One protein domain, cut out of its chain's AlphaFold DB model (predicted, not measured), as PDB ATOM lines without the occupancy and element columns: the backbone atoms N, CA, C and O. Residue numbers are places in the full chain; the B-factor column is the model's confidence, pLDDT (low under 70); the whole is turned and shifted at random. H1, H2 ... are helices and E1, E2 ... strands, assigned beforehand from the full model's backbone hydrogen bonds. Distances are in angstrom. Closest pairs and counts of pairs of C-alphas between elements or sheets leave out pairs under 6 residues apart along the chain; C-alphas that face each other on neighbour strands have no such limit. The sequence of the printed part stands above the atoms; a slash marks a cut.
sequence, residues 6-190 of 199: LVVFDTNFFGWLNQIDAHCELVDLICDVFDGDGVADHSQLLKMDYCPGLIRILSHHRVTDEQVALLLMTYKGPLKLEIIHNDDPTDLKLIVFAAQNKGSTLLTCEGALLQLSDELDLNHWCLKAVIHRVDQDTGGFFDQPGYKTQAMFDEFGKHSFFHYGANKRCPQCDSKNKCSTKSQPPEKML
ATOM      1  N   LEU A   6     128.411 166.559 121.377       95.44
ATOM      2  CA  LEU A   6     128.684 166.410 119.946       95.44
ATOM      3  C   LEU A   6     129.028 164.957 119.644       95.44
ATOM      4  O   LEU A   6     129.764 164.330 120.411       95.44
ATOM      5  N   VAL A   7     128.529 164.443 118.526       96.88
ATOM      6  CA  VAL A   7     128.869 163.115 118.008       96.88
ATOM      7  C   VAL A   7     129.680 163.310 116.737       96.88
ATOM      8  O   VAL A   7     129.174 163.806 115.736       96.88
ATOM      9  N   VAL A   8     130.964 162.981 116.796       97.44
ATOM     10  CA  VAL A   8     131.919 163.193 115.707       97.44
ATOM     11  C   VAL A   8     132.047 161.888 114.939       97.44
ATOM     12  O   VAL A   8     132.495 160.895 115.499       97.44
ATOM     13  N   PHE A   9     131.657 161.883 113.672       96.94
ATOM     14  CA  PHE A   9     131.718 160.711 112.812       96.94
ATOM     15  C   PHE A   9     132.947 160.776 111.907       96.94
ATOM     16  O   PHE A   9     133.116 161.727 111.141       96.94
ATOM     17  N   ASP A  10     133.774 159.739 111.977       94.44
ATOM     18  CA  ASP A  10     134.716 159.381 110.917       94.44
ATOM     19  C   ASP A  10     133.938 158.881 109.690       94.44
ATOM     20  O   ASP A  10     132.963 158.140 109.808       94.44
ATOM     21  N   THR A  11     134.355 159.290 108.495       90.94
ATOM     22  CA  THR A  11     133.686 158.925 107.244       90.94
ATOM     23  C   THR A  11     133.662 157.412 107.011       90.94
ATOM     24  O   THR A  11     132.645 156.873 106.558       90.94
ATOM     25  N   ASN A  12     134.723 156.689 107.387       89.62
ATOM     26  CA  ASN A  12     134.775 155.229 107.269       89.62
ATOM     27  C   ASN A  12     133.710 154.536 108.132       89.62
ATOM     28  O   ASN A  12     133.271 153.430 107.802       89.62
ATOM     29  N   PHE A  13     133.232 155.187 109.200       93.38
ATOM     30  CA  PHE A  13     132.110 154.697 109.999       93.38
ATOM     31  C   PHE A  13     130.861 154.486 109.137       93.38
ATOM     32  O   PHE A  13     130.207 153.445 109.235       93.38
ATOM     33  N   PHE A  14     130.552 155.435 108.246       94.50
ATOM     34  CA  PHE A  14     129.378 155.355 107.381       94.50
ATOM     35  C   PHE A  14     129.491 154.238 106.347       94.50
ATOM     36  O   PHE A  14     128.481 153.628 106.010       94.50
ATOM     37  N   GLY A  15     130.700 153.929 105.865       91.81
ATOM     38  CA  GLY A  15     130.912 152.828 104.918       91.81
ATOM     39  C   GLY A  15     130.493 151.482 105.500       91.81
ATOM     40  O   GLY A  15     129.905 150.645 104.812       91.81
ATOM     41  N   TRP A  16     130.729 151.298 106.798       91.06
ATOM     42  CA  TRP A  16     130.279 150.122 107.530       91.06
ATOM     43  C   TRP A  16     128.815 150.216 107.966       91.06
ATOM     44  O   TRP A  16     128.104 149.216 107.886       91.06
ATOM     45  N   LEU A  17     128.340 151.399 108.372       92.44
ATOM     46  CA  LEU A  17     126.926 151.620 108.687       92.44
ATOM     47  C   LEU A  17     126.033 151.291 107.482       92.44
ATOM     48  O   LEU A  17     125.045 150.584 107.633       92.44
ATOM     49  N   ASN A  18     126.446 151.683 106.276       92.94
ATOM     50  CA  ASN A  18     125.745 151.414 105.021       92.94
ATOM     51  C   ASN A  18     125.513 149.914 104.743       92.94
ATOM     52  O   ASN A  18     124.581 149.540 104.033       92.94
ATOM     53  N   GLN A  19     126.338 149.025 105.310       90.19
ATOM     54  CA  GLN A  19     126.151 147.578 105.148       90.19
ATOM     55  C   GLN A  19     124.963 147.042 105.951       90.19
ATOM     56  O   GLN A  19     124.353 146.051 105.544       90.19
ATOM     57  N   ILE A  20     124.626 147.696 107.065       89.56
ATOM     58  CA  ILE A  20     123.481 147.340 107.914       89.56
ATOM     59  C   ILE A  20     122.281 148.268 107.700       89.56
ATOM     60  O   ILE A  20     121.152 147.859 107.939       89.56
ATOM     61  N   ASP A  21     122.506 149.479 107.208       90.12
ATOM     62  CA  ASP A  21     121.500 150.505 106.964       90.12
ATOM     63  C   ASP A  21     121.859 151.290 105.698       90.12
ATOM     64  O   ASP A  21     122.636 152.242 105.733       90.12
ATOM     65  N   ALA A  22     121.276 150.880 104.571       86.62
ATOM     66  CA  ALA A  22     121.634 151.374 103.239       86.62
ATOM     67  C   ALA A  22     121.385 152.880 103.025       86.62
ATOM     68  O   ALA A  22     121.854 153.461 102.043       86.62
ATOM     69  N   HIS A  23     120.606 153.512 103.904       85.50
ATOM     70  CA  HIS A  23     120.279 154.932 103.821       85.50
ATOM     71  C   HIS A  23     120.888 155.750 104.967       85.50
ATOM     72  O   HIS A  23     120.760 156.974 104.955       85.50
ATOM     73  N   CYS A  24     121.615 155.107 105.890       89.69
ATOM     74  CA  CYS A  24     122.166 155.713 107.104       89.69
ATOM     75  C   CYS A  24     121.118 156.486 107.937       89.69
ATOM     76  O   CYS A  24     121.452 157.481 108.583       89.69
ATOM     77  N   GLU A  25     119.861 156.037 107.948       88.75
ATOM     78  CA  GLU A  25     118.794 156.588 108.799       88.75
ATOM     79  C   GLU A  25     119.114 156.443 110.297       88.75
ATOM     80  O   GLU A  25     118.652 157.223 111.127       88.75
ATOM     81  N   LEU A  26     119.977 155.489 110.655       90.75
ATOM     82  CA  LEU A  26     120.461 155.279 112.014       90.75
ATOM     83  C   LEU A  26     121.258 156.441 112.583       90.75
ATOM     84  O   LEU A  26     121.435 156.497 113.796       90.75
ATOM     85  N   VAL A  27     121.765 157.349 111.752       94.56
ATOM     86  CA  VAL A  27     122.585 158.468 112.226       94.56
ATOM     87  C   VAL A  27     121.811 159.367 113.188       94.56
ATOM     88  O   VAL A  27     122.377 159.754 114.211       94.56
ATOM     89  N   ASP A  28     120.529 159.627 112.927       91.94
ATOM     90  CA  ASP A  28     119.686 160.432 113.821       91.94
ATOM     91  C   ASP A  28     119.496 159.726 115.169       91.94
ATOM     92  O   ASP A  28     119.701 160.314 116.230       91.94
ATOM     93  N   LEU A  29     119.224 158.420 115.137       91.44
ATOM     94  CA  LEU A  29     119.063 157.614 116.344       91.44
ATOM     95  C   LEU A  29     120.367 157.493 117.149       91.44
ATOM     96  O   LEU A  29     120.346 157.514 118.378       91.44
ATOM     97  N   ILE A  30     121.514 157.379 116.474       94.25
ATOM     98  CA  ILE A  30     122.831 157.406 117.118       94.25
ATOM     99  C   ILE A  30     123.020 158.751 117.828       94.25
ATOM    100  O   ILE A  30     123.402 158.771 118.997       94.25
ATOM    101  N   CYS A  31     122.728 159.866 117.157       94.44
ATOM    102  CA  CYS A  31     122.802 161.200 117.753       94.44
ATOM    103  C   CYS A  31     121.913 161.323 119.005       94.44
ATOM    104  O   CYS A  31     122.388 161.788 120.044       94.44
ATOM    105  N   ASP A  32     120.676 160.818 118.946       91.25
ATOM    106  CA  ASP A  32     119.736 160.804 120.075       91.25
ATOM    107  C   ASP A  32     120.265 159.992 121.268       91.25
ATOM    108  O   ASP A  32     120.243 160.455 122.409       91.25
ATOM    109  N   VAL A  33     120.794 158.794 121.008       90.06
ATOM    110  CA  VAL A  33     121.363 157.891 122.025       90.06
ATOM    111  C   VAL A  33     122.554 158.516 122.756       90.06
ATOM    112  O   VAL A  33     122.750 158.291 123.954       90.06
ATOM    113  N   PHE A  34     123.354 159.319 122.055       90.06
ATOM    114  CA  PHE A  34     124.479 160.047 122.646       90.06
ATOM    115  C   PHE A  34     124.112 161.459 123.141       90.06
ATOM    116  O   PHE A  34     124.997 162.153 123.658       90.06
ATOM    117  N   ASP A  35     122.837 161.861 123.045       88.88
ATOM    118  CA  ASP A  35     122.316 163.198 123.376       88.88
ATOM    119  C   ASP A  35     123.186 164.315 122.771       88.88
ATOM    120  O   ASP A  35     123.661 165.229 123.464       88.88
ATOM    121  N   GLY A  36     123.484 164.196 121.472       90.00
ATOM    122  CA  GLY A  36     124.401 165.111 120.811       90.00
ATOM    123  C   GLY A  36     124.143 165.370 119.335       90.00
ATOM    124  O   GLY A  36     123.586 164.542 118.629       90.00
ATOM    125  N   ASP A  37     124.598 166.535 118.873       94.62
ATOM    126  CA  ASP A  37     124.501 166.946 117.474       94.62
ATOM    127  C   ASP A  37     125.631 166.307 116.647       94.62
ATOM    128  O   ASP A  37     126.797 166.277 117.063       94.62
ATOM    129  N   GLY A  38     125.290 165.810 115.457       96.62
ATOM    130  CA  GLY A  38     126.225 165.126 114.569       96.62
ATOM    131  C   GLY A  38     127.197 166.065 113.843       96.62
ATOM    132  O   GLY A  38     126.814 167.113 113.314       96.62
ATOM    133  N   VAL A  39     128.467 165.663 113.772       97.69
ATOM    134  CA  VAL A  39     129.564 166.388 113.114       97.69
ATOM    135  C   VAL A  39     130.384 165.435 112.243       97.69
ATOM    136  O   VAL A  39     130.709 164.338 112.683       97.69
ATOM    137  N   ALA A  40     130.768 165.862 111.039       97.06
ATOM    138  CA  ALA A  40     131.654 165.119 110.134       97.06
ATOM    139  C   ALA A  40     132.474 166.065 109.230       97.06
ATOM    140  O   ALA A  40     132.302 167.294 109.249       97.06
ATOM    141  N   ASP A  41     133.378 165.518 108.415       96.75
ATOM    142  CA  ASP A  41     134.045 166.279 107.354       96.75
ATOM    143  C   ASP A  41     133.175 166.327 106.090       96.75
ATOM    144  O   ASP A  41     132.895 165.315 105.453       96.75
ATOM    145  N   HIS A  42     132.739 167.527 105.700       96.00
ATOM    146  CA  HIS A  42     131.858 167.703 104.543       96.00
ATOM    147  C   HIS A  42     132.553 167.381 103.220       96.00
ATOM    148  O   HIS A  42     131.893 166.948 102.280       96.00
ATOM    149  N   SER A  43     133.869 167.568 103.134       93.31
ATOM    150  CA  SER A  43     134.634 167.280 101.919       93.31
ATOM    151  C   SER A  43     134.725 165.778 101.664       93.31
ATOM    152  O   SER A  43     134.689 165.360 100.509       93.31
ATOM    153  N   GLN A  44     134.829 164.968 102.717       93.38
ATOM    154  CA  GLN A  44     134.729 163.515 102.650       93.38
ATOM    155  C   GLN A  44     133.286 163.074 102.378       93.38
ATOM    156  O   GLN A  44     133.084 162.261 101.479       93.38
ATOM    157  N   LEU A  45     132.283 163.670 103.043       94.81
ATOM    158  CA  LEU A  45     130.870 163.358 102.775       94.81
ATOM    159  C   LEU A  45     130.488 163.558 101.299       94.81
ATOM    160  O   LEU A  45     129.770 162.745 100.728       94.81
ATOM    161  N   LEU A  46     130.996 164.617 100.661       93.88
ATOM    162  CA  LEU A  46     130.759 164.893  99.237       93.88
ATOM    163  C   LEU A  46     131.357 163.847  98.285       93.88
ATOM    164  O   LEU A  46     130.941 163.786  97.131       93.88
ATOM    165  N   LYS A  47     132.343 163.066  98.736       92.19
ATOM    166  CA  LYS A  47     133.019 162.035  97.933       92.19
ATOM    167  C   LYS A  47     132.391 160.649  98.095       92.19
ATOM    168  O   LYS A  47     132.821 159.721  97.418       92.19
ATOM    169  N   MET A  48     131.440 160.485  99.013       92.62
ATOM    170  CA  MET A  48     130.811 159.195  99.272       92.62
ATOM    171  C   MET A  48     129.731 158.891  98.234       92.62
ATOM    172  O   MET A  48     128.823 159.689  98.014       92.62
ATOM    173  N   ASP A  49     129.767 157.677  97.688       91.88
ATOM    174  CA  ASP A  49     128.729 157.159  96.783       91.88
ATOM    175  C   ASP A  49     127.548 156.504  97.533       91.88
ATOM    176  O   ASP A  49     126.676 155.872  96.937       91.88
ATOM    177  N   TYR A  50     127.518 156.624  98.860       91.25
ATOM    178  CA  TYR A  50     126.512 156.050  99.748       91.25
ATOM    179  C   TYR A  50     126.107 157.070 100.816       91.25
ATOM    180  O   TYR A  50     126.830 158.022 101.091       91.25
ATOM    181  N   CYS A  51     124.927 156.881 101.410       89.94
ATOM    182  CA  CYS A  51     124.364 157.789 102.413       89.94
ATOM    183  C   CYS A  51     124.364 159.289 102.003       89.94
ATOM    184  O   CYS A  51     124.801 160.152 102.768       89.94
ATOM    185  N   PRO A  52     123.829 159.650 100.815       86.50
ATOM    186  CA  PRO A  52     123.953 160.999 100.237       86.50
ATOM    187  C   PRO A  52     123.239 162.113 101.030       86.50
ATOM    188  O   PRO A  52     123.465 163.298 100.787       86.50
ATOM    189  N   GLY A  53     122.353 161.763 101.969       88.69
ATOM    190  CA  GLY A  53     121.628 162.723 102.806       88.69
ATOM    191  C   GLY A  53     122.458 163.323 103.945       88.69
ATOM    192  O   GLY A  53     122.100 164.388 104.452       88.69
ATOM    193  N   LEU A  54     123.578 162.690 104.320       93.44
ATOM    194  CA  LEU A  54     124.304 163.008 105.554       93.44
ATOM    195  C   LEU A  54     124.843 164.440 105.605       93.44
ATOM    196  O   LEU A  54     124.842 165.070 106.660       93.44
ATOM    197  N   ILE A  55     125.230 165.006 104.462       93.12
ATOM    198  CA  ILE A  55     125.735 166.385 104.398       93.12
ATOM    199  C   ILE A  55     124.699 167.435 104.829       93.12
ATOM    200  O   ILE A  55     125.061 168.541 105.220       93.12
ATOM    201  N   ARG A  56     123.401 167.106 104.753       91.44
ATOM    202  CA  ARG A  56     122.314 168.018 105.138       91.44
ATOM    203  C   ARG A  56     121.988 167.966 106.627       91.44
ATOM    204  O   ARG A  56     121.389 168.916 107.121       91.44
ATOM    205  N   ILE A  57     122.348 166.878 107.305       92.81
ATOM    206  CA  ILE A  57     122.017 166.652 108.719       92.81
ATOM    207  C   ILE A  57     123.236 166.857 109.628       92.81
ATOM    208  O   ILE A  57     123.091 167.346 110.744       92.81
ATOM    209  N   LEU A  58     124.443 166.549 109.144       96.44
ATOM    210  CA  LEU A  58     125.677 166.665 109.918       96.44
ATOM    211  C   LEU A  58     126.319 168.038 109.742       96.44
ATOM    212  O   LEU A  58     126.441 168.560 108.632       96.44
ATOM    213  N   SER A  59     126.811 168.603 110.838       96.88
ATOM    214  CA  SER A  59     127.592 169.841 110.811       96.88
ATOM    215  C   SER A  59     129.037 169.586 110.375       96.88
ATOM    216  O   SER A  59     129.601 168.525 110.629       96.88
ATOM    217  N   HIS A  60     129.671 170.579 109.750       97.06
ATOM    218  CA  HIS A  60     131.096 170.501 109.428       97.06
ATOM    219  C   HIS A  60     131.963 170.864 110.643       97.06
ATOM    220  O   HIS A  60     131.685 171.862 111.310       97.06
ATOM    221  N   HIS A  61     133.044 170.119 110.888       94.81
ATOM    222  CA  HIS A  61     133.950 170.354 112.022       94.81
ATOM    223  C   HIS A  61     134.777 171.659 111.920       94.81
ATOM    224  O   HIS A  61     135.209 172.183 112.944       94.81
ATOM    225  N   ARG A  62     134.994 172.216 110.711       95.19
ATOM    226  CA  ARG A  62     135.702 173.502 110.460       95.19
ATOM    227  C   ARG A  62     137.124 173.606 111.045       95.19
ATOM    228  O   ARG A  62     137.604 174.705 111.314       95.19
ATOM    229  N   VAL A  63     137.793 172.473 111.229       96.81
ATOM    230  CA  VAL A  63     139.186 172.416 111.704       96.81
ATOM    231  C   VAL A  63     140.129 172.691 110.541       96.81
ATOM    232  O   VAL A  63     139.950 172.135 109.456       96.81
ATOM    233  N   THR A  64     141.132 173.532 110.779       95.50
ATOM    234  CA  THR A  64     142.120 173.934 109.774       95.50
ATOM    235  C   THR A  64     143.378 173.067 109.814       95.50
ATOM    236  O   THR A  64     143.663 172.391 110.807       95.50
ATOM    237  N   ASP A  65     144.164 173.109 108.739       94.94
ATOM    238  CA  ASP A  65     145.423 172.364 108.646       94.94
ATOM    239  C   ASP A  65     146.462 172.872 109.660       94.94
ATOM    240  O   ASP A  65     147.239 172.084 110.194       94.94
ATOM    241  N   GLU A  66     146.443 174.162 110.018       96.56
ATOM    242  CA  GLU A  66     147.323 174.724 111.052       96.56
ATOM    243  C   GLU A  66     147.043 174.121 112.432       96.56
ATOM    244  O   GLU A  66     147.964 173.896 113.219       96.56
ATOM    245  N   GLN A  67     145.775 173.831 112.735       96.69
ATOM    246  CA  GLN A  67     145.409 173.179 113.991       96.69
ATOM    247  C   GLN A  67     145.880 171.717 114.016       96.69
ATOM    248  O   GLN A  67     146.325 171.240 115.062       96.69
ATOM    249  N   VAL A  68     145.850 171.027 112.870       96.00
ATOM    250  CA  VAL A  68     146.440 169.686 112.723       96.00
ATOM    251  C   VAL A  68     147.960 169.740 112.871       96.00
ATOM    252  O   VAL A  68     148.528 168.946 113.617       96.00
ATOM    253  N   ALA A  69     148.630 170.706 112.240       95.06
ATOM    254  CA  ALA A  69     150.073 170.895 112.377       95.06
ATOM    255  C   ALA A  69     150.482 171.123 113.841       95.06
ATOM    256  O   ALA A  69     151.470 170.553 114.307       95.06
ATOM    257  N   LEU A  70     149.691 171.888 114.602       95.69
ATOM    258  CA  LEU A  70     149.921 172.071 116.032       95.69
ATOM    259  C   LEU A  70     149.814 170.751 116.811       95.69
ATOM    260  O   LEU A  70     150.668 170.485 117.661       95.69
ATOM    261  N   LEU A  71     148.817 169.906 116.516       94.81
ATOM    262  CA  LEU A  71     148.725 168.563 117.101       94.81
ATOM    263  C   LEU A  71     149.986 167.750 116.781       94.81
ATOM    264  O   LEU A  71     150.617 167.238 117.702       94.81
ATOM    265  N   LEU A  72     150.406 167.700 115.514       94.00
ATOM    266  CA  LEU A  72     151.601 166.961 115.081       94.00
ATOM    267  C   LEU A  72     152.873 167.411 115.820       94.00
ATOM    268  O   LEU A  72     153.675 166.585 116.250       94.00
ATOM    269  N   MET A  73     153.055 168.719 116.024       94.25
ATOM    270  CA  MET A  73     154.225 169.263 116.728       94.25
ATOM    271  C   MET A  73     154.207 168.985 118.240       94.25
ATOM    272  O   MET A  73     155.258 168.775 118.865       94.25
ATOM    273  N   THR A  74     153.019 169.026 118.846       94.38
ATOM    274  CA  THR A  74     152.846 168.952 120.306       94.38
ATOM    275  C   THR A  74     152.665 167.535 120.821       94.38
ATOM    276  O   THR A  74     153.021 167.274 121.970       94.38
ATOM    277  N   TYR A  75     152.196 166.611 119.987       95.25
ATOM    278  CA  TYR A  75     152.027 165.218 120.357       95.25
ATOM    279  C   TYR A  75     153.359 164.574 120.758       95.25
ATOM    280  O   TYR A  75     154.394 164.763 120.108       95.25
ATOM    281  N   LYS A  76     153.334 163.832 121.870       93.69
ATOM    282  CA  LYS A  76     154.479 163.081 122.423       93.69
ATOM    283  C   LYS A  76     154.118 161.630 122.757       93.69
ATOM    284  O   LYS A  76     154.874 160.970 123.466       93.69
ATOM    285  N   GLY A  77     152.954 161.166 122.303       92.31
ATOM    286  CA  GLY A  77     152.507 159.796 122.524       92.31
ATOM    287  C   GLY A  77     153.287 158.781 121.678       92.31
ATOM    288  O   GLY A  77     153.994 159.166 120.744       92.31
ATOM    289  N   PRO A  78     153.199 157.485 122.017       90.69
ATOM    290  CA  PRO A  78     153.870 156.415 121.281       90.69
ATOM    291  C   PRO A  78     153.337 156.172 119.859       90.69
ATOM    292  O   PRO A  78     154.078 155.612 119.044       90.69
ATOM    293  N   LEU A  79     152.092 156.548 119.538       91.62
ATOM    294  CA  LEU A  79     151.566 156.391 118.179       91.62
ATOM    295  C   LEU A  79     152.279 157.320 117.183       91.62
ATOM    296  O   LEU A  79     152.432 158.518 117.402       91.62
ATOM    297  N   LYS A  80     152.679 156.779 116.033       92.31
ATOM    298  CA  LYS A  80     153.237 157.578 114.936       92.31
ATOM    299  C   LYS A  80     152.106 158.230 114.150       92.31
ATOM    300  O   LYS A  80     151.457 157.557 113.348       92.31
ATOM    301  N   LEU A  81     151.870 159.521 114.381       91.94
ATOM    302  CA  LEU A  81     150.787 160.262 113.726       91.94
ATOM    303  C   LEU A  81     150.937 160.317 112.201       91.94
ATOM    304  O   LEU A  81     149.945 160.498 111.503       91.94
ATOM    305  N   GLU A  82     152.145 160.106 111.676       88.44
ATOM    306  CA  GLU A  82     152.403 160.024 110.239       88.44
ATOM    307  C   GLU A  82     151.641 158.874 109.572       88.44
ATOM    308  O   GLU A  82     151.334 158.969 108.390       88.44
ATOM    309  N   ILE A  83     151.328 157.795 110.303       88.12
ATOM    310  CA  ILE A  83     150.545 156.676 109.758       88.12
ATOM    311  C   ILE A  83     149.138 157.152 109.395       88.12
ATOM    312  O   ILE A  83     148.686 156.878 108.292       88.12
ATOM    313  N   ILE A  84     148.496 157.911 110.286       89.12
ATOM    314  CA  ILE A  84     147.161 158.473 110.049       89.12
ATOM    315  C   ILE A  84     147.252 159.584 109.001       89.12
ATOM    316  O   ILE A  84     146.522 159.586 108.020       89.12
ATOM    317  N   HIS A  85     148.197 160.515 109.172       86.31
ATOM    318  CA  HIS A  85     148.322 161.681 108.296       86.31
ATOM    319  C   HIS A  85     148.556 161.319 106.823       86.31
ATOM    320  O   HIS A  85     148.064 162.018 105.941       86.31
ATOM    321  N   ASN A  86     149.329 160.260 106.563       86.56
ATOM    322  CA  ASN A  86     149.632 159.819 105.203       86.56
ATOM    323  C   ASN A  86     148.506 158.989 104.570       86.56
ATOM    324  O   ASN A  86     148.487 158.890 103.344       86.56
ATOM    325  N   ASP A  87     147.629 158.379 105.374       86.88
ATOM    326  CA  ASP A  87     146.489 157.597 104.879       86.88
ATOM    327  C   ASP A  87     145.300 158.523 104.586       86.88
ATOM    328  O   ASP A  87     144.905 158.675 103.428       86.88
ATOM    329  N   ASP A  88     144.826 159.257 105.600       85.94
ATOM    330  CA  ASP A  88     143.861 160.344 105.431       85.94
ATOM    331  C   ASP A  88     144.102 161.489 106.445       85.94
ATOM    332  O   ASP A  88     143.817 161.381 107.643       85.94
ATOM    333  N   PRO A  89     144.593 162.661 105.996       86.31
ATOM    334  CA  PRO A  89     144.837 163.795 106.884       86.31
ATOM    335  C   PRO A  89     143.550 164.378 107.492       86.31
ATOM    336  O   PRO A  89     143.626 165.134 108.467       86.31
ATOM    337  N   THR A  90     142.380 164.055 106.936       91.75
ATOM    338  CA  THR A  90     141.075 164.479 107.460       91.75
ATOM    339  C   THR A  90     140.786 163.846 108.814       91.75
ATOM    340  O   THR A  90     140.200 164.493 109.683       91.75
ATOM    341  N   ASP A  91     141.279 162.638 109.063       93.88
ATOM    342  CA  ASP A  91     140.998 161.939 110.312       93.88
ATOM    343  C   ASP A  91     141.637 162.640 111.514       93.88
ATOM    344  O   ASP A  91     141.035 162.775 112.585       93.88
ATOM    345  N   LEU A  92     142.820 163.233 111.316       95.94
ATOM    346  CA  LEU A  92     143.435 164.090 112.327       95.94
ATOM    347  C   LEU A  92     142.622 165.363 112.593       95.94
ATOM    348  O   LEU A  92     142.639 165.867 113.717       95.94
ATOM    349  N   LYS A  93     141.870 165.878 111.611       97.19
ATOM    350  CA  LYS A  93     140.975 167.027 111.830       97.19
ATOM    351  C   LYS A  93     139.828 166.664 112.765       97.19
ATOM    352  O   LYS A  93     139.486 167.469 113.633       97.19
ATOM    353  N   LEU A  94     139.272 165.460 112.639       97.19
ATOM    354  CA  LEU A  94     138.226 164.960 113.534       97.19
ATOM    355  C   LEU A  94     138.753 164.754 114.961       97.19
ATOM    356  O   LEU A  94     138.084 165.138 115.922       97.19
ATOM    357  N   ILE A  95     139.984 164.252 115.107       96.75
ATOM    358  CA  ILE A  95     140.666 164.131 116.407       96.75
ATOM    359  C   ILE A  95     140.867 165.502 117.055       96.75
ATOM    360  O   ILE A  95     140.519 165.701 118.221       96.75
ATOM    361  N   VAL A  96     141.394 166.471 116.301       97.19
ATOM    362  CA  VAL A  96     141.569 167.848 116.783       97.19
ATOM    363  C   VAL A  96     140.228 168.447 117.203       97.19
ATOM    364  O   VAL A  96     140.141 169.057 118.270       97.19
ATOM    365  N   PHE A  97     139.174 168.246 116.409       97.44
ATOM    366  CA  PHE A  97     137.836 168.729 116.742       97.44
ATOM    367  C   PHE A  97     137.330 168.133 118.060       97.44
ATOM    368  O   PHE A  97     136.870 168.875 118.931       97.44
ATOM    369  N   ALA A  98     137.447 166.815 118.234       96.06
ATOM    370  CA  ALA A  98     137.026 166.130 119.453       96.06
ATOM    371  C   ALA A  98     137.819 166.608 120.686       96.06
ATOM    372  O   ALA A  98     137.246 166.853 121.746       96.06
ATOM    373  N   ALA A  99     139.128 166.833 120.540       95.25
ATOM    374  CA  ALA A  99     139.973 167.355 121.616       95.25
ATOM    375  C   ALA A  99     139.605 168.793 122.031       95.25
ATOM    376  O   ALA A  99     139.682 169.145 123.211       95.25
ATOM    377  N   GLN A 100     139.184 169.631 121.078       95.62
ATOM    378  CA  GLN A 100     138.752 171.009 121.342       95.62
ATOM    379  C   GLN A 100     137.359 171.086 121.986       95.62
ATOM    380  O   GLN A 100     137.071 172.038 122.715       95.62
ATOM    381  N   ASN A 101     136.508 170.081 121.769       94.56
ATOM    382  CA  ASN A 101     135.122 170.056 122.229       94.56
ATOM    383  C   ASN A 101     134.919 169.039 123.359       94.56
ATOM    384  O   ASN A 101     134.373 167.955 123.166       94.56
ATOM    385  N   LYS A 102     135.328 169.411 124.579       88.12
ATOM    386  CA  LYS A 102     135.200 168.546 125.765       88.12
ATOM    387  C   LYS A 102     133.781 167.981 125.911       88.12
ATOM    388  O   LYS A 102     132.816 168.732 126.026       88.12
ATOM    389  N   GLY A 103     133.685 166.656 125.982       86.69
ATOM    390  CA  GLY A 103     132.416 165.932 126.092       86.69
ATOM    391  C   GLY A 103     131.842 165.449 124.758       86.69
ATOM    392  O   GLY A 103     130.808 164.783 124.779       86.69
ATOM    393  N   SER A 104     132.493 165.739 123.626       94.06
ATOM    394  CA  SER A 104     132.182 165.088 122.353       94.06
ATOM    395  C   SER A 104     132.538 163.602 122.374       94.06
ATOM    396  O   SER A 104     133.444 163.194 123.102       94.06
ATOM    397  N   THR A 105     131.884 162.820 121.522       94.19
ATOM    398  CA  THR A 105     132.156 161.393 121.323       94.19
ATOM    399  C   THR A 105     132.620 161.153 119.891       94.19
ATOM    400  O   THR A 105     131.868 161.454 118.970       94.19
ATOM    401  N   LEU A 106     133.825 160.612 119.695       95.25
ATOM    402  CA  LEU A 106     134.315 160.204 118.376       95.25
ATOM    403  C   LEU A 106     133.845 158.788 118.029       95.25
ATOM    404  O   LEU A 106     134.052 157.855 118.802       95.25
ATOM    405  N   LEU A 107     133.255 158.614 116.854       95.00
ATOM    406  CA  LEU A 107     132.805 157.336 116.322       95.00
ATOM    407  C   LEU A 107     133.667 156.964 115.118       95.00
ATOM    408  O   LEU A 107     133.644 157.672 114.116       95.00
ATOM    409  N   THR A 108     134.418 155.865 115.208       92.44
ATOM    410  CA  THR A 108     135.348 155.439 114.147       92.44
ATOM    411  C   THR A 108     135.476 153.920 114.067       92.44
ATOM    412  O   THR A 108     135.261 153.195 115.040       92.44
ATOM    413  N   CYS A 109     135.819 153.426 112.880       87.69
ATOM    414  CA  CYS A 109     136.152 152.025 112.638       87.69
ATOM    415  C   CYS A 109     137.660 151.786 112.489       87.69
ATOM    416  O   CYS A 109     138.054 150.663 112.175       87.69
ATOM    417  N   GLU A 110     138.496 152.802 112.696       87.25
ATOM    418  CA  GLU A 110     139.929 152.724 112.447       87.25
ATOM    419  C   GLU A 110     140.729 152.515 113.736       87.25
ATOM    420  O   GLU A 110     140.628 153.268 114.705       87.25
ATOM    421  N   GLY A 111     141.581 151.486 113.743       84.19
ATOM    422  CA  GLY A 111     142.374 151.129 114.920       84.19
ATOM    423  C   GLY A 111     143.349 152.224 115.363       84.19
ATOM    424  O   GLY A 111     143.514 152.428 116.565       84.19
ATOM    425  N   ALA A 112     143.969 152.948 114.422       88.56
ATOM    426  CA  ALA A 112     144.914 154.012 114.754       88.56
ATOM    427  C   ALA A 112     144.210 155.227 115.379       88.56
ATOM    428  O   ALA A 112     144.712 155.774 116.360       88.56
ATOM    429  N   LEU A 113     143.016 155.594 114.898       91.50
ATOM    430  CA  LEU A 113     142.206 156.664 115.494       91.50
ATOM    431  C   LEU A 113     141.670 156.306 116.875       91.50
ATOM    432  O   LEU A 113     141.666 157.159 117.766       91.50
ATOM    433  N   LEU A 114     141.267 155.051 117.086       88.00
ATOM    434  CA  LEU A 114     140.883 154.561 118.414       88.00
ATOM    435  C   LEU A 114     142.067 154.641 119.385       88.00
ATOM    436  O   LEU A 114     141.933 155.207 120.469       88.00
ATOM    437  N   GLN A 115     143.247 154.165 118.976       88.00
ATOM    438  CA  GLN A 115     144.457 154.254 119.796       88.00
ATOM    439  C   GLN A 115     144.834 155.711 120.104       88.00
ATOM    440  O   GLN A 115     145.128 156.040 121.253       88.00
ATOM    441  N   LEU A 116     144.799 156.595 119.104       92.31
ATOM    442  CA  LEU A 116     145.082 158.016 119.295       92.31
ATOM    443  C   LEU A 116     144.094 158.658 120.277       92.31
ATOM    444  O   LEU A 116     144.486 159.432 121.147       92.31
ATOM    445  N   SER A 117     142.815 158.306 120.161       92.00
ATOM    446  CA  SER A 117     141.764 158.782 121.061       92.00
ATOM    447  C   SER A 117     141.987 158.314 122.497       92.00
ATOM    448  O   SER A 117     141.797 159.095 123.427       92.00
ATOM    449  N   ASP A 118     142.447 157.077 122.690       88.69
ATOM    450  CA  ASP A 118     142.851 156.544 123.993       88.69
ATOM    451  C   ASP A 118     144.044 157.305 124.598       88.69
ATOM    452  O   ASP A 118     144.018 157.648 125.787       88.69
ATOM    453  N   GLU A 119     145.076 157.585 123.789       91.00
ATOM    454  CA  GLU A 119     146.287 158.318 124.193       91.00
ATOM    455  C   GLU A 119     145.997 159.787 124.546       91.00
ATOM    456  O   GLU A 119     146.656 160.356 125.417       91.00
ATOM    457  N   LEU A 120     144.982 160.386 123.915       92.00
ATOM    458  CA  LEU A 120     144.519 161.757 124.161       92.00
ATOM    459  C   LEU A 120     143.370 161.856 125.186       92.00
ATOM    460  O   LEU A 120     142.870 162.953 125.429       92.00
ATOM    461  N   ASP A 121     142.960 160.734 125.788       90.38
ATOM    462  CA  ASP A 121     141.831 160.623 126.731       90.38
ATOM    463  C   ASP A 121     140.505 161.197 126.187       90.38
ATOM    464  O   ASP A 121     139.719 161.829 126.895       90.38
ATOM    465  N   LEU A 122     140.247 160.970 124.897       90.94
ATOM    466  CA  LEU A 122     139.006 161.346 124.225       90.94
ATOM    467  C   LEU A 122     137.937 160.270 124.438       90.94
ATOM    468  O   LEU A 122     138.232 159.073 124.437       90.94
ATOM    469  N   ASN A 123     136.672 160.676 124.565       90.12
ATOM    470  CA  ASN A 123     135.560 159.727 124.542       90.12
ATOM    471  C   ASN A 123     135.360 159.226 123.107       90.12
ATOM    472  O   ASN A 123     135.117 160.029 122.205       90.12
ATOM    473  N   HIS A 124     135.461 157.919 122.894       90.69
ATOM    474  CA  HIS A 124     135.406 157.330 121.563       90.69
ATOM    475  C   HIS A 124     134.781 155.935 121.582       90.69
ATOM    476  O   HIS A 124     134.839 155.227 122.588       90.69
ATOM    477  N   TRP A 125     134.134 155.567 120.479       89.25
ATOM    478  CA  TRP A 125     133.393 154.320 120.335       89.25
ATOM    479  C   TRP A 125     133.594 153.750 118.933       89.25
ATOM    480  O   TRP A 125     133.614 154.477 117.941       89.25
ATOM    481  N   CYS A 126     133.698 152.426 118.843       86.94
ATOM    482  CA  CYS A 126     133.686 151.734 117.560       86.94
ATOM    483  C   CYS A 126     132.259 151.388 117.122       86.94
ATOM    484  O   CYS A 126     131.361 151.286 117.962       86.94
ATOM    485  N   LEU A 127     132.046 151.129 115.828       87.44
ATOM    486  CA  LEU A 127     130.717 150.838 115.272       87.44
ATOM    487  C   LEU A 127     129.943 149.761 116.037       87.44
ATOM    488  O   LEU A 127     128.799 149.995 116.404       87.44
ATOM    489  N   LYS A 128     130.542 148.607 116.350       82.56
ATOM    490  CA  LYS A 128     129.859 147.575 117.157       82.56
ATOM    491  C   LYS A 128     129.340 148.098 118.492       82.56
ATOM    492  O   LYS A 128     128.223 147.772 118.882       82.56
ATOM    493  N   ALA A 129     130.161 148.880 119.194       81.44
ATOM    494  CA  ALA A 129     129.794 149.440 120.486       81.44
ATOM    495  C   ALA A 129     128.640 150.439 120.337       81.44
ATOM    496  O   ALA A 129     127.712 150.415 121.140       81.44
ATOM    497  N   VAL A 130     128.660 151.249 119.273       88.00
ATOM    498  CA  VAL A 130     127.559 152.158 118.922       88.00
ATOM    499  C   VAL A 130     126.276 151.385 118.631       88.00
ATOM    500  O   VAL A 130     125.256 151.654 119.253       88.00
ATOM    501  N   ILE A 131     126.322 150.388 117.748       86.88
ATOM    502  CA  ILE A 131     125.138 149.612 117.356       86.88
ATOM    503  C   ILE A 131     124.539 148.854 118.539       86.88
ATOM    504  O   ILE A 131     123.325 148.837 118.714       86.88
ATOM    505  N   HIS A 132     125.372 148.275 119.400       80.25
ATOM    506  CA  HIS A 132     124.878 147.634 120.614       80.25
ATOM    507  C   HIS A 132     124.246 148.630 121.588       80.25
ATOM    508  O   HIS A 132     123.240 148.322 122.220       80.25
ATOM    509  N   ARG A 133     124.821 149.829 121.719       83.88
ATOM    510  CA  ARG A 133     124.242 150.876 122.556       83.88
ATOM    511  C   ARG A 133     122.876 151.321 122.022       83.88
ATOM    512  O   ARG A 133     121.943 151.454 122.806       83.88
ATOM    513  N   VAL A 134     122.755 151.487 120.706       87.25
ATOM    514  CA  VAL A 134     121.481 151.778 120.034       87.25
ATOM    515  C   VAL A 134     120.459 150.669 120.292       87.25
ATOM    516  O   VAL A 134     119.311 150.955 120.624       87.25
ATOM    517  N   ASP A 135     120.864 149.403 120.204       83.81
ATOM    518  CA  ASP A 135     119.995 148.258 120.493       83.81
ATOM    519  C   ASP A 135     119.445 148.258 121.923       83.81
ATOM    520  O   ASP A 135     118.241 148.083 122.118       83.81
ATOM    521  N   GLN A 136     120.310 148.516 122.908       81.50
ATOM    522  CA  GLN A 136     119.920 148.606 124.315       81.50
ATOM    523  C   GLN A 136     118.921 149.740 124.564       81.50
ATOM    524  O   GLN A 136     117.919 149.526 125.248       81.50
ATOM    525  N   ASP A 137     119.176 150.922 124.002       83.12
ATOM    526  CA  ASP A 137     118.349 152.109 124.242       83.12
ATOM    527  C   ASP A 137     117.012 152.052 123.474       83.12
ATOM    528  O   ASP A 137     116.022 152.624 123.928       83.12
ATOM    529  N   THR A 138     116.944 151.318 122.357       80.50
ATOM    530  CA  THR A 138     115.704 151.128 121.575       80.50
ATOM    531  C   THR A 138     114.911 149.867 121.916       80.50
ATOM    532  O   THR A 138     113.778 149.715 121.458       80.50
ATOM    533  N   GLY A 139     115.462 148.970 122.737       75.25
ATOM    534  CA  GLY A 139     114.785 147.747 123.168       75.25
ATOM    535  C   GLY A 139     114.737 146.628 122.120       75.25
ATOM    536  O   GLY A 139     113.856 145.769 122.213       75.25
ATOM    537  N   GLY A 140     115.664 146.612 121.153       72.19
ATOM    538  CA  GLY A 140     115.781 145.547 120.143       72.19
ATOM    539  C   GLY A 140     115.933 146.055 118.707       72.19
ATOM    540  O   GLY A 140     115.084 145.791 117.858       72.19
ATOM    541  N   PHE A 141     117.023 146.766 118.424       75.00
ATOM    542  CA  PHE A 141     117.440 147.169 117.077       75.00
ATOM    543  C   PHE A 141     117.821 145.963 116.202       75.00
ATOM    544  O   PHE A 141     117.495 145.940 115.015       75.00
ATOM    545  N   PHE A 142     118.464 144.935 116.774       72.06
ATOM    546  CA  PHE A 142     118.904 143.755 116.012       72.06
ATOM    547  C   PHE A 142     117.757 142.977 115.357       72.06
ATOM    548  O   PHE A 142     117.975 142.338 114.330       72.06
ATOM    549  N   ASP A 143     116.552 143.060 115.922       67.94
ATOM    550  CA  ASP A 143     115.374 142.315 115.473       67.94
ATOM    551  C   ASP A 143     114.550 143.072 114.404       67.94
ATOM    552  O   ASP A 143     113.524 142.573 113.934       67.94
ATOM    553  N   GLN A 144     114.966 144.283 114.006       75.56
ATOM    554  CA  GLN A 144     114.213 145.111 113.063       75.56
ATOM    555  C   GLN A 144     114.514 144.749 111.593       75.56
ATOM    556  O   GLN A 144     115.657 144.859 111.151       75.56
ATOM    557  N   PRO A 145     113.496 144.399 110.777       70.12
ATOM    558  CA  PRO A 145     113.688 143.872 109.419       70.12
ATOM    559  C   PRO A 145     114.207 144.897 108.400       70.12
ATOM    560  O   PRO A 145     114.656 144.508 107.322       70.12
ATOM    561  N   GLY A 146     114.138 146.195 108.714       79.06
ATOM    562  CA  GLY A 146     114.707 147.258 107.880       79.06
ATOM    563  C   GLY A 146     116.237 147.288 107.899       79.06
ATOM    564  O   GLY A 146     116.845 147.807 106.964       79.06
ATOM    565  N   TYR A 147     116.859 146.682 108.916       82.25
ATOM    566  CA  TYR A 147     118.302 146.699 109.104       82.25
ATOM    567  C   TYR A 147     118.922 145.331 108.835       82.25
ATOM    568  O   TYR A 147     118.448 144.289 109.278       82.25
ATOM    569  N   LYS A 148     120.044 145.336 108.119       84.12
ATOM    570  CA  LYS A 148     120.804 144.148 107.727       84.12
ATOM    571  C   LYS A 148     121.841 143.748 108.786       84.12
ATOM    572  O   LYS A 148     122.984 143.426 108.459       84.12
ATOM    573  N   THR A 149     121.457 143.750 110.060       79.06
ATOM    574  CA  THR A 149     122.360 143.504 111.199       79.06
ATOM    575  C   THR A 149     123.007 142.112 111.196       79.06
ATOM    576  O   THR A 149     124.112 141.956 111.709       79.06
ATOM    577  N   GLN A 150     122.399 141.125 110.526       76.19
ATOM    578  CA  GLN A 150     122.972 139.803 110.244       76.19
ATOM    579  C   GLN A 150     124.359 139.878 109.585       76.19
ATOM    580  O   GLN A 150     125.196 139.015 109.834       76.19
ATOM    581  N   ALA A 151     124.629 140.918 108.782       79.19
ATOM    582  CA  ALA A 151     125.927 141.118 108.134       79.19
ATOM    583  C   ALA A 151     127.071 141.290 109.150       79.19
ATOM    584  O   ALA A 151     128.223 140.987 108.852       79.19
ATOM    585  N   MET A 152     126.761 141.719 110.376       79.38
ATOM    586  CA  MET A 152     127.743 141.848 111.451       79.38
ATOM    587  C   MET A 152     128.116 140.498 112.086       79.38
ATOM    588  O   MET A 152     129.057 140.456 112.872       79.38
ATOM    589  N   PHE A 153     127.416 139.400 111.783       74.88
ATOM    590  CA  PHE A 153     127.599 138.084 112.420       74.88
ATOM    591  C   PHE A 153     128.261 137.044 111.507       74.88
ATOM    592  O   PHE A 153     128.039 135.846 111.658       74.88
ATOM    593  N   ASP A 154     129.082 137.489 110.556       67.69
ATOM    594  CA  ASP A 154     129.845 136.591 109.690       67.69
ATOM    595  C   ASP A 154     131.028 135.954 110.445       67.69
ATOM    596  O   ASP A 154     131.984 136.638 110.825       67.69
ATOM    597  N   GLU A 155     130.981 134.630 110.630       54.28
ATOM    598  CA  GLU A 155     132.047 133.827 111.248       54.28
ATOM    599  C   GLU A 155     133.374 133.881 110.468       54.28
ATOM    600  O   GLU A 155     134.444 133.679 111.052       54.28
ATOM    601  N   PHE A 156     133.328 134.200 109.170       61.62
ATOM    602  CA  PHE A 156     134.497 134.394 108.305       61.62
ATOM    603  C   PHE A 156     134.883 135.871 108.138       61.62
ATOM    604  O   PHE A 156     135.901 136.186 107.507       61.62
ATOM    605  N   GLY A 157     134.098 136.778 108.722       63.47
ATOM    606  CA  GLY A 157     134.292 138.215 108.661       63.47
ATOM    607  C   GLY A 157     135.616 138.644 109.295       63.47
ATOM    608  O   GLY A 157     135.889 138.392 110.469       63.47
ATOM    609  N   LYS A 158     136.467 139.326 108.520       67.50
ATOM    610  CA  LYS A 158     137.825 139.712 108.960       67.50
ATOM    611  C   LYS A 158     137.903 141.088 109.627       67.50
ATOM    612  O   LYS A 158     138.897 141.387 110.282       67.50
ATOM    613  N   HIS A 159     136.881 141.932 109.468       74.12
ATOM    614  CA  HIS A 159     136.897 143.297 110.005       74.12
ATOM    615  C   HIS A 159     136.553 143.335 111.503       74.12
ATOM    616  O   HIS A 159     135.390 143.185 111.883       74.12
ATOM    617  N   SER A 160     137.554 143.567 112.355       71.06
ATOM    618  CA  SER A 160     137.458 143.509 113.824       71.06
ATOM    619  C   SER A 160     136.478 144.513 114.437       71.06
ATOM    620  O   SER A 160     135.919 144.237 115.501       71.06
ATOM    621  N   PHE A 161     136.228 145.641 113.773       73.50
ATOM    622  CA  PHE A 161     135.324 146.695 114.253       73.50
ATOM    623  C   PHE A 161     133.895 146.585 113.703       73.50
ATOM    624  O   PHE A 161     133.023 147.320 114.156       73.50
ATOM    625  N   PHE A 162     133.642 145.632 112.794       75.75
ATOM    626  CA  PHE A 162     132.324 145.374 112.195       75.75
ATOM    627  C   PHE A 162     131.793 143.967 112.525       75.75
ATOM    628  O   PHE A 162     130.733 143.852 113.131       75.75
ATOM    629  N   HIS A 163     132.566 142.903 112.272       72.12
ATOM    630  CA  HIS A 163     132.110 141.512 112.430       72.12
ATOM    631  C   HIS A 163     132.325 140.955 113.840       72.12
ATOM    632  O   HIS A 163     133.462 140.916 114.320       72.12
ATOM    633  N   TYR A 164     131.277 140.498 114.523       67.69
ATOM    634  CA  TYR A 164     131.358 139.771 115.792       67.69
ATOM    635  C   TYR A 164     132.004 138.394 115.572       67.69
ATOM    636  O   TYR A 164     131.329 137.420 115.269       67.69
ATOM    637  N   GLY A 165     133.329 138.305 115.705       55.44
ATOM    638  CA  GLY A 165     134.030 137.026 115.597       55.44
ATOM    639  C   GLY A 165     133.630 136.061 116.717       55.44
ATOM    640  O   GLY A 165     133.473 136.474 117.870       55.44
ATOM    641  N   ALA A 166     133.538 134.766 116.398       42.78
ATOM    642  CA  ALA A 166     133.336 133.720 117.394       42.78
ATOM    643  C   ALA A 166     134.408 133.828 118.501       42.78
ATOM    644  O   ALA A 166     135.610 133.710 118.253       42.78
ATOM    645  N   ASN A 167     133.970 134.078 119.739       40.78
ATOM    646  CA  ASN A 167     134.788 134.076 120.958       40.78
ATOM    647  C   ASN A 167     135.922 135.116 121.069       40.78
ATOM    648  O   ASN A 167     136.867 134.891 121.832       40.78
ATOM    649  N   LYS A 168     135.871 136.264 120.379       44.59
ATOM    650  CA  LYS A 168     136.937 137.278 120.511       44.59
ATOM    651  C   LYS A 168     136.411 138.661 120.896       44.59
ATOM    652  O   LYS A 168     135.643 139.290 120.178       44.59
ATOM    653  N   ARG A 169     136.895 139.128 122.054       49.97
ATOM    654  CA  ARG A 169     136.816 140.516 122.540       49.97
ATOM    655  C   ARG A 169     137.369 141.454 121.464       49.97
ATOM    656  O   ARG A 169     138.315 141.066 120.781       49.97
ATOM    657  N   CYS A 170     136.859 142.680 121.347       51.09
ATOM    658  CA  CYS A 170     137.587 143.720 120.619       51.09
ATOM    659  C   CYS A 170     138.522 144.454 121.597       51.09
ATOM    660  O   CYS A 170     138.053 145.339 122.307       51.09
ATOM    661  N   PRO A 171     139.821 144.102 121.682       49.91
ATOM    662  CA  PRO A 171     140.757 144.763 122.597       49.91
ATOM    663  C   PRO A 171     141.039 146.222 122.215       49.91
ATOM    664  O   PRO A 171     141.581 146.961 123.026       49.91
ATOM    665  N   GLN A 172     140.696 146.628 120.987       52.12
ATOM    666  CA  GLN A 172     140.993 147.960 120.455       52.12
ATOM    667  C   GLN A 172     139.843 148.961 120.585       52.12
ATOM    668  O   GLN A 172     140.095 150.153 120.537       52.12
ATOM    669  N   CYS A 173     138.600 148.511 120.798       55.09
ATOM    670  CA  CYS A 173     137.507 149.433 121.138       55.09
ATOM    671  C   CYS A 173     137.563 149.888 122.607       55.09
ATOM    672  O   CYS A 173     136.705 150.655 123.030       55.09
ATOM    673  N   ASP A 174     138.464 149.303 123.406       56.25
ATOM    674  CA  ASP A 174     138.434 149.420 124.856       56.25
ATOM    675  C   ASP A 174     139.731 148.927 125.525       56.25
ATOM    676  O   ASP A 174     139.742 147.938 126.271       56.25
ATOM    677  N   SER A 175     140.851 149.609 125.275       53.72
ATOM    678  CA  SER A 175     142.142 149.241 125.882       53.72
ATOM    679  C   SER A 175     142.109 149.274 127.423       53.72
ATOM    680  O   SER A 175     142.823 148.521 128.090       53.72
ATOM    681  N   LYS A 176     141.221 150.106 127.992       57.56
ATOM    682  CA  LYS A 176     140.981 150.290 129.434       57.56
ATOM    683  C   LYS A 176     139.887 149.372 130.007       57.56
ATOM    684  O   LYS A 176     139.607 149.450 131.203       57.56
ATOM    685  N   ASN A 177     139.289 148.482 129.213       53.16
ATOM    686  CA  ASN A 177     138.260 147.531 129.648       53.16
ATOM    687  C   ASN A 177     136.971 148.176 130.263       53.16
ATOM    688  O   ASN A 177     136.338 147.571 131.133       53.16
ATOM    689  N   LYS A 178     136.559 149.375 129.838       51.41
ATOM    690  CA  LYS A 178     135.349 150.124 130.234       51.41
ATOM    691  C   LYS A 178     134.098 149.910 129.357       51.41
ATOM    692  O   LYS A 178     132.998 150.205 129.812       51.41
ATOM    693  N   CYS A 179     134.227 149.427 128.127       52.88
ATOM    694  CA  CYS A 179     133.127 149.166 127.200       52.88
ATOM    695  C   CYS A 179     132.325 147.948 127.665       52.88
ATOM    696  O   CYS A 179     132.873 146.861 127.820       52.88
ATOM    697  N   SER A 180     131.018 148.095 127.881       51.03
ATOM    698  CA  SER A 180     130.127 146.986 128.261       51.03
ATOM    699  C   SER A 180     129.928 145.960 127.135       51.03
ATOM    700  O   SER A 180     129.582 144.809 127.391       51.03
ATOM    701  N   THR A 181     130.211 146.351 125.892       53.06
ATOM    702  CA  THR A 181     129.959 145.603 124.653       53.06
ATOM    703  C   THR A 181     131.023 144.538 124.366       53.06
ATOM    704  O   THR A 181     131.667 144.537 123.316       53.06
ATOM    705  N   LYS A 182     131.317 143.655 125.328       50.59
ATOM    706  CA  LYS A 182     132.591 142.919 125.273       50.59
ATOM    707  C   LYS A 182     132.645 141.688 124.393       50.59
ATOM    708  O   LYS A 182     133.769 141.289 124.083       50.59
ATOM    709  N   SER A 183     131.555 141.031 123.998       50.72
ATOM    710  CA  SER A 183     131.725 139.789 123.212       50.72
ATOM    711  C   SER A 183     130.512 139.229 122.486       50.72
ATOM    712  O   SER A 183     130.726 138.361 121.648       50.72
ATOM    713  N   GLN A 184     129.274 139.607 122.810       48.66
ATOM    714  CA  GLN A 184     128.116 138.863 122.304       48.66
ATOM    715  C   GLN A 184     126.942 139.780 121.949       48.66
ATOM    716  O   GLN A 184     126.721 140.771 122.651       48.66
ATOM    717  N   PRO A 185     126.207 139.470 120.863       49.31
ATOM    718  CA  PRO A 185     124.899 140.069 120.621       49.31
ATOM    719  C   PRO A 185     123.911 139.721 121.741       49.31
ATOM    720  O   PRO A 185     124.175 138.810 122.530       49.31
ATOM    721  N   PRO A 186     122.752 140.397 121.797       51.56
ATOM    722  CA  PRO A 186     121.656 139.975 122.660       51.56
ATOM    723  C   PRO A 186     121.305 138.496 122.432       51.56
ATOM    724  O   PRO A 186     121.246 138.029 121.293       51.56
ATOM    725  N   GLU A 187     121.024 137.763 123.515       51.50
ATOM    726  CA  GLU A 187     120.790 136.304 123.526       51.50
ATOM    727  C   GLU A 187     119.708 135.820 122.534       51.50
ATOM    728  O   GLU A 187     119.697 134.654 122.139       51.50
ATOM    729  N   LYS A 188     118.811 136.708 122.083       49.97
ATOM    730  CA  LYS A 188     117.675 136.379 121.208       49.97
ATOM    731  C   LYS A 188     118.073 135.876 119.813       49.97
ATOM    732  O   LYS A 188     117.384 135.000 119.288       49.97
ATOM    733  N   MET A 189     119.195 136.322 119.236       48.91
ATOM    734  CA  MET A 189     119.612 135.881 117.890       48.91
ATOM    735  C   MET A 189     120.222 134.469 117.845       48.91
ATOM    736  O   MET A 189     120.176 133.824 116.798       48.91
ATOM    737  N   LEU A 190     120.711 133.930 118.971       45.28
ATOM    738  CA  LEU A 190     121.252 132.559 119.042       45.28
ATOM    739  C   LEU A 190     120.175 131.476 118.838       45.28
ATOM    740  O   LEU A 190     120.489 130.305 118.635       45.28
TER     741      LEU A 190
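What this domain is: This is residues 6 to 190 of the 199 residues of an uncharacterized protein of Candidatus Competibacteraceae bacterium (UniProt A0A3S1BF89). A small, wholly parallel sheet of four short strands, E2 E1 E3 E4, makes the core, with H7 and H8 over one face and H2 over the other. H5 packs on H7 and lies farther out toward one end of the longest axis, with H6 meeting H7 at a corner; toward the other end, H9 packs on H2 and H10 on H1, and a long stretch without named elements, residues 154 to 186, leads to H11. The printed part has 185 residues with eleven named helices and four named strands, ordered E1 H1 H2 E2 H3 H4 H5 H6 H7 E3 H8 E4 H9 H10 H11; the class is mixed, helices and strands. It is compact, with a radius of gyration of the C-alphas of 16.1 A and spans of 49 by 35 by 29 A.

How they stand to each other: Inner strand E1, residues 6 to 9, is parallel to edge strand E2, residues 36 to 40, with N 7 and O 37 2.9 A apart, and to inner strand E3, residues 105 to 107, with N 8 and O 105 2.8 A apart, both within hydrogen-bond range. E3 is parallel to edge strand E4, residues 123 to 125, with N 106 and O 123 2.9 A apart, also within range. Two strand-helix-strand units, parallel neighbour strands with helices between, have right-handed crossovers: E1, H1 (residues 11 to 20), H2 (26 to 33), E2; and E3, H8 (111 to 119), E4. With H7, residues 89 to 100, on the same face as H8 and H2 on the opposite face, there are three layers. H7 is the hub; its residues 92 to 96 touch H5, residues 65 to 74, closest at the C-alphas of Val 68 and Lys 93, 6.1 A, about perpendicular at 73 degrees. H6, residues 81 to 87, and H7 touch only at the corner, closest at the C-alphas of His 85 and Leu 92, 6.8 A. H9, residues 127 to 138, touches H2, closest at the C-alphas of Val 33 and Val 134, 6.4 A. H10, residues 149 to 153, touches H1. H3, residues 42 to 45, and H4, residues 54 to 57, only just touch, with 3 pairs of C-alphas within 8 A. H11, residues 187 to 190, touches no helix. Every O i to N i+4 pair is within hydrogen-bond range in H2, H5, H6, H8 and H9, against 3 of 6 in H1, 7 of 8 in H7 and 0 of 1 in H10, where 2 of 2 O i to N i+3 pairs are; H3, H4 and H11 are too short for such a pair.

Where its parts are: E1 begins at C-alpha 6, (128.684, 166.410, 119.946). H7 measures 17.3 A, H9 16.3 A, H1 15.5 A and H5 14.2 A. H11 ends at C-alpha 190, (121.252, 132.559, 119.042).

The domain as a whole: The farthest C-alphas, of Glu 66 and Leu 190, are 50.2 A apart. The printed part has no cut; the link from H10 to H11, 33 residues, is long. The model's pLDDT is under 70 at residues 143, 154 to 158 and 164 to 190.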